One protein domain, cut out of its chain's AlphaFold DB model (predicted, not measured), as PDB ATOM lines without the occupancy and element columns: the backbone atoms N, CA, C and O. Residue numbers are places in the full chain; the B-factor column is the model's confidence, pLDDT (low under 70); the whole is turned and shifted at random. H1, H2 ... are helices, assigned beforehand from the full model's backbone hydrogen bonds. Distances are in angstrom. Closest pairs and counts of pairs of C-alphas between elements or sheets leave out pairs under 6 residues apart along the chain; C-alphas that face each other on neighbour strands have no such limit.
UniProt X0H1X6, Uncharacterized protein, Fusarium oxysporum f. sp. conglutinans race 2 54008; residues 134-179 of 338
ATOM      1  N   GLU A 134      23.221  -6.911  19.674       59.53
ATOM      2  CA  GLU A 134      23.555  -5.487  19.727       59.53
ATOM      3  C   GLU A 134      22.643  -4.644  20.639       59.53
ATOM      4  O   GLU A 134      23.102  -3.640  21.193       59.53
ATOM      5  N   VAL A 135      21.386  -5.056  20.842       69.75
ATOM      6  CA  VAL A 135      20.428  -4.363  21.716       69.75
ATOM      7  C   VAL A 135      20.778  -4.545  23.195       69.75
ATOM      8  O   VAL A 135      20.659  -3.589  23.963       69.75
ATOM      9  N   ALA A 136      21.325  -5.700  23.591       66.69
ATOM     10  CA  ALA A 136      21.776  -5.932  24.964       66.69
ATOM     11  C   ALA A 136      22.889  -4.949  25.371       66.69
ATOM     12  O   ALA A 136      22.834  -4.365  26.453       66.69
ATOM     13  N   TYR A 137      23.839  -4.665  24.471       69.88
ATOM     14  CA  TYR A 137      24.869  -3.644  24.704       69.88
ATOM     15  C   TYR A 137      24.294  -2.222  24.806       69.88
ATOM     16  O   TYR A 137      24.919  -1.357  25.416       69.88
ATOM     17  N   ALA A 138      23.135  -1.944  24.196       72.31
ATOM     18  CA  ALA A 138      22.472  -0.653  24.361       72.31
ATOM     19  C   ALA A 138      21.863  -0.521  25.762       72.31
ATOM     20  O   ALA A 138      22.148   0.454  26.463       72.31
ATOM     21  N   TRP A 139      21.132  -1.545  26.205       73.00
ATOM     22  CA  TRP A 139      20.547  -1.592  27.545       73.00
ATOM     23  C   TRP A 139      21.604  -1.595  28.657       73.00
ATOM     24  O   TRP A 139      21.422  -0.895  29.648       73.00
ATOM     25  N   GLN A 140      22.741  -2.276  28.472       74.00
ATOM     26  CA  GLN A 140      23.883  -2.204  29.400       74.00
ATOM     27  C   GLN A 140      24.438  -0.781  29.562       74.00
ATOM     28  O   GLN A 140      24.880  -0.420  30.646       74.00
ATOM     29  N   SER A 141      24.381   0.046  28.512       74.50
ATOM     30  CA  SER A 141      24.733   1.472  28.589       74.50
ATOM     31  C   SER A 141      23.589   2.378  29.076       74.50
ATOM     32  O   SER A 141      23.704   3.592  28.979       74.50
ATOM     33  N   GLY A 142      22.471   1.822  29.558       78.94
ATOM     34  CA  GLY A 142      21.319   2.592  30.042       78.94
ATOM     35  C   GLY A 142      20.472   3.254  28.947       78.94
ATOM     36  O   GLY A 142      19.635   4.101  29.249       78.94
ATOM     37  N   HIS A 143      20.659   2.882  27.675       78.44
ATOM     38  CA  HIS A 143      20.032   3.553  26.535       78.44
ATOM     39  C   HIS A 143      19.195   2.615  25.663       78.44
ATOM     40  O   HIS A 143      19.538   1.457  25.417       78.44
ATOM     41  N   ARG A 144      18.119   3.154  25.082       77.94
ATOM     42  CA  ARG A 144      17.446   2.532  23.930       77.94
ATOM     43  C   ARG A 144      18.409   2.521  22.729       77.94
ATOM     44  O   ARG A 144      19.168   3.484  22.584       77.94
ATOM     45  N   PRO A 145      18.376   1.524  21.822       72.94
ATOM     46  CA  PRO A 145      19.271   1.488  20.664       72.94
ATOM     47  C   PRO A 145      19.297   2.791  19.863       72.94
ATOM     48  O   PRO A 145      20.377   3.283  19.554       72.94
ATOM     49  N   MET A 146      18.141   3.405  19.588       70.75
ATOM     50  CA  MET A 146      18.071   4.697  18.892       70.75
ATOM     51  C   MET A 146      18.794   5.828  19.646       70.75
ATOM     52  O   MET A 146      19.539   6.585  19.036       70.75
ATOM     53  N   GLN A 147      18.639   5.906  20.974       71.69
ATOM     54  CA  GLN A 147      19.321   6.910  21.801       71.69
ATOM     55  C   GLN A 147      20.836   6.700  21.782       71.69
ATOM     56  O   GLN A 147      21.575   7.642  21.524       71.69
ATOM     57  N   ARG A 148      21.306   5.459  21.965       73.44
ATOM     58  CA  ARG A 148      22.739   5.133  21.960       73.44
ATOM     59  C   ARG A 148      23.434   5.521  20.652       73.44
ATOM     60  O   ARG A 148      24.560   6.013  20.692       73.44
ATOM     61  N   HIS A 149      22.773   5.307  19.512       66.62
ATOM     62  CA  HIS A 149      23.303   5.701  18.205       66.62
ATOM     63  C   HIS A 149      23.503   7.222  18.099       66.62
ATOM     64  O   HIS A 149      24.546   7.653  17.614       66.62
ATOM     65  N   THR A 150      22.550   8.017  18.596       66.44
ATOM     66  CA  THR A 150      22.633   9.487  18.598       66.44
ATOM     67  C   THR A 150      23.629  10.014  19.636       66.44
ATOM     68  O   THR A 150      24.471  10.841  19.310       66.44
ATOM     69  N   THR A 151      23.566   9.529  20.880       63.97
ATOM     70  CA  THR A 151      24.334  10.059  22.022       63.97
ATOM     71  C   THR A 151      25.837   9.819  21.905       63.97
ATOM     72  O   THR A 151      26.615  10.695  22.268       63.97
ATOM     73  N   TYR A 152      26.264   8.663  21.389       62.81
ATOM     74  CA  TYR A 152      27.688   8.307  21.320       62.81
ATOM     75  C   TYR A 152      28.311   8.487  19.934       62.81
ATOM     76  O   TYR A 152      29.440   8.055  19.719       62.81
ATOM     77  N   GLY A 153      27.576   9.059  18.973       55.22
ATOM     78  CA  GLY A 153      28.053   9.227  17.595       55.22
ATOM     79  C   GLY A 153      28.441   7.914  16.904       55.22
ATOM     80  O   GLY A 153      29.077   7.951  15.853       55.22
ATOM     81  N   LEU A 154      28.046   6.765  17.476       58.75
ATOM     82  CA  LEU A 154      28.437   5.418  17.046       58.75
ATOM     83  C   LEU A 154      28.088   5.143  15.587       58.75
ATOM     84  O   LEU A 154      28.637   4.209  15.009       58.75
ATOM     85  N   ASP A 155      27.168   5.924  15.012       57.25
ATOM     86  CA  ASP A 155      26.812   5.767  13.619       57.25
ATOM     87  C   ASP A 155      26.287   7.021  12.896       57.25
ATOM     88  O   ASP A 155      25.305   6.966  12.159       57.25
ATOM     89  N   GLY A 156      26.969   8.161  13.056       53.19
ATOM     90  CA  GLY A 156      26.714   9.355  12.226       53.19
ATOM     91  C   GLY A 156      27.122   9.205  10.748       53.19
ATOM     92  O   GLY A 156      26.989  10.149   9.978       53.19
ATOM     93  N   ALA A 157      27.650   8.037  10.371       54.50
ATOM     94  CA  ALA A 157      28.327   7.755   9.108       54.50
ATOM     95  C   ALA A 157      27.687   6.579   8.334       54.50
ATOM     96  O   ALA A 157      28.313   6.005   7.445       54.50
ATOM     97  N   TYR A 158      26.457   6.186   8.678       54.56
ATOM     98  CA  TYR A 158      25.680   5.141   7.999       54.56
ATOM     99  C   TYR A 158      24.483   5.767   7.293       54.56
ATOM    100  O   TYR A 158      23.756   6.545   7.913       54.56
ATOM    101  N   PRO A 159      24.201   5.372   6.039       59.66
ATOM    102  CA  PRO A 159      24.750   4.209   5.327       59.66
ATOM    103  C   PRO A 159      25.991   4.520   4.460       59.66
ATOM    104  O   PRO A 159      26.308   3.782   3.521       59.66
ATOM    105  N   ASP A 160      26.688   5.610   4.773       60.78
ATOM    106  CA  ASP A 160      27.752   6.195   3.949       60.78
ATOM    107  C   ASP A 160      29.079   5.426   4.040       60.78
ATOM    108  O   ASP A 160      29.854   5.379   3.086       60.78
ATOM    109  N   HIS A 161      29.316   4.744   5.161       66.75
ATOM    110  CA  HIS A 161      30.451   3.858   5.381       66.75
ATOM    111  C   HIS A 161      30.013   2.402   5.573       66.75
ATOM    112  O   HIS A 161      29.023   2.072   6.226       66.75
ATOM    113  N   LEU A 162      30.805   1.502   4.992       71.56
ATOM    114  CA  LEU A 162      30.501   0.084   4.823       71.56
ATOM    115  C   LEU A 162      30.813  -0.724   6.101       71.56
ATOM    116  O   LEU A 162      31.732  -1.536   6.149       71.56
ATOM    117  N   GLN A 163      30.077  -0.444   7.177       76.12
ATOM    118  CA  GLN A 163      30.345  -0.989   8.511       76.12
ATOM    119  C   GLN A 163      29.983  -2.482   8.677       76.12
ATOM    120  O   GLN A 163      29.046  -2.966   8.037       76.12
ATOM    121  N   PRO A 164      30.598  -3.204   9.641       77.88
ATOM    122  CA  PRO A 164      30.269  -4.604   9.948       77.88
ATOM    123  C   PRO A 164      28.811  -4.878  10.359       77.88
ATOM    124  O   PRO A 164      28.331  -6.006  10.226       77.88
ATOM    125  N   ALA A 165      28.087  -3.881  10.876       71.38
ATOM    126  CA  ALA A 165      26.652  -4.001  11.143       71.38
ATOM    127  C   ALA A 165      25.836  -3.997   9.836       71.38
ATOM    128  O   ALA A 165      25.016  -4.890   9.619       71.38
ATOM    129  N   LEU A 166      26.134  -3.055   8.933       76.19
ATOM    130  CA  LEU A 166      25.523  -2.950   7.604       76.19
ATOM    131  C   LEU A 166      25.825  -4.185   6.736       76.19
ATOM    132  O   LEU A 166      24.921  -4.703   6.083       76.19
ATOM    133  N   LEU A 167      27.059  -4.710   6.799       83.75
ATOM    134  CA  LEU A 167      27.453  -5.979   6.169       83.75
ATOM    135  C   LEU A 167      26.506  -7.123   6.554       83.75
ATOM    136  O   LEU A 167      25.878  -7.726   5.684       83.75
ATOM    137  N   ARG A 168      26.371  -7.388   7.861       82.69
ATOM    138  CA  ARG A 168      25.531  -8.474   8.397       82.69
ATOM    139  C   ARG A 168      24.046  -8.259   8.101       82.69
ATOM    140  O   ARG A 168      23.311  -9.220   7.895       82.69
ATOM    141  N   ALA A 169      23.590  -7.010   8.042       80.06
ATOM    142  CA  ALA A 169      22.220  -6.695   7.657       80.06
ATOM    143  C   ALA A 169      21.958  -7.014   6.169       80.06
ATOM    144  O   ALA A 169      20.979  -7.695   5.854       80.06
ATOM    145  N   TYR A 170      22.858  -6.619   5.257       86.44
ATOM    146  CA  TYR A 170      22.764  -6.979   3.834       86.44
ATOM    147  C   TYR A 170      22.934  -8.478   3.574       86.44
ATOM    148  O   TYR A 170      22.281  -9.011   2.676       86.44
ATOM    149  N   GLU A 171      23.754  -9.173   4.362       87.12
ATOM    150  CA  GLU A 171      23.886 -10.630   4.321       87.12
ATOM    151  C   GLU A 171      22.554 -11.316   4.651       87.12
ATOM    152  O   GLU A 171      22.067 -12.109   3.846       87.12
ATOM    153  N   ARG A 172      21.897 -10.945   5.761       85.12
ATOM    154  CA  ARG A 172      20.586 -11.501   6.154       85.12
ATOM    155  C   ARG A 172      19.486 -11.241   5.122       85.12
ATOM    156  O   ARG A 172      18.689 -12.139   4.841       85.12
ATOM    157  N   VAL A 173      19.439 -10.040   4.541       85.75
ATOM    158  CA  VAL A 173      18.472  -9.704   3.477       85.75
ATOM    159  C   VAL A 173      18.761 -10.511   2.209       85.75
ATOM    160  O   VAL A 173      17.846 -11.105   1.641       85.75
ATOM    161  N   SER A 174      20.034 -10.613   1.810       88.81
ATOM    162  CA  SER A 174      20.448 -11.418   0.654       88.81
ATOM    163  C   SER A 174      20.108 -12.898   0.852       88.81
ATOM    164  O   SER A 174      19.530 -13.505  -0.042       88.81
ATOM    165  N   ALA A 175      20.397 -13.468   2.025       86.88
ATOM    166  CA  ALA A 175      20.062 -14.850   2.363       86.88
ATOM    167  C   ALA A 175      18.545 -15.097   2.351       86.88
ATOM    168  O   ALA A 175      18.094 -16.124   1.863       86.88
ATOM    169  N   SER A 176      17.740 -14.139   2.818       85.31
ATOM    170  CA  SER A 176      16.274 -14.260   2.790       85.31
ATOM    171  C   SER A 176      15.715 -14.243   1.363       85.31
ATOM    172  O   SER A 176      14.843 -15.043   1.041       85.31
ATOM    173  N   TRP A 177      16.255 -13.386   0.489       87.31
ATOM    174  CA  TRP A 177      15.927 -13.381  -0.942       87.31
ATOM    175  C   TRP A 177      16.365 -14.678  -1.639       87.31
ATOM    176  O   TRP A 177      15.619 -15.253  -2.428       87.31
ATOM    177  N   GLN A 178      17.554 -15.189  -1.307       88.38
ATOM    178  CA  GLN A 178      18.044 -16.468  -1.826       88.38
ATOM    179  C   GLN A 178      17.163 -17.641  -1.366       88.38
ATOM    180  O   GLN A 178      16.799 -18.481  -2.182       88.38
ATOM    181  N   ASN A 179      16.747 -17.665  -0.100       85.31
ATOM    182  CA  ASN A 179      15.824 -18.668   0.435       85.31
ATOM    183  C   ASN A 179      14.401 -18.547  -0.134       85.31
ATOM    184  O   ASN A 179      13.627 -19.484   0.006       85.31
TER     185      ASN A 179
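AT A GLANCE: This is residues 134 to 179 of the 338 residues of an uncharacterized protein of Fusarium oxysporum f. sp. conglutinans race 2 54008 (UniProt X0H1X6). Two short helices, H1 and H2, make a corner at one end, and a long link swings over from H2 to a longer helix, H3, which touches neither and sticks out with residues 167 to 179. The 46 printed residues, with three named helices in the order H1, H2, H3 and no named strand, are all helix in class. The whole is loose, with a radius of gyration of the C-alphas of 12.8 A, and spans 37 by 23 by 13 A, only just elongated.

HOW THE PARTS SIT: Start with H1, residues 134 to 140, and go over a tight link to H2, residues 145 to 151. They touch only at the corner, where the closest C-alphas, of Ala 138 and Pro 145, are 5.3 A apart. They run the same way at a steep tilt of 67 degrees, only just short of about perpendicular. H3, residues 164 to 179, is apart from both. In H1, H2 and H3 every O i to N i+4 pair is within hydrogen-bond range.

IN THESE COORDINATES: Find C-alpha 134 at (23.555, -5.487, 19.727); from there H1 runs 10.2 A. H2 runs 10.0 A. H3 runs 22.3 A, from C-alpha 164 at (30.269, -4.604, 9.948) to C-alpha 179 at (15.824, -18.668, 0.435).

THE WHOLE: The C-alphas farthest apart, of Gly 142 and Gln 178, are 37.3 A apart. The printed part has no cut. Residues 152 to 163 form the long link. Look for pLDDT under 70 at residues 134 to 137 and 149 to 161.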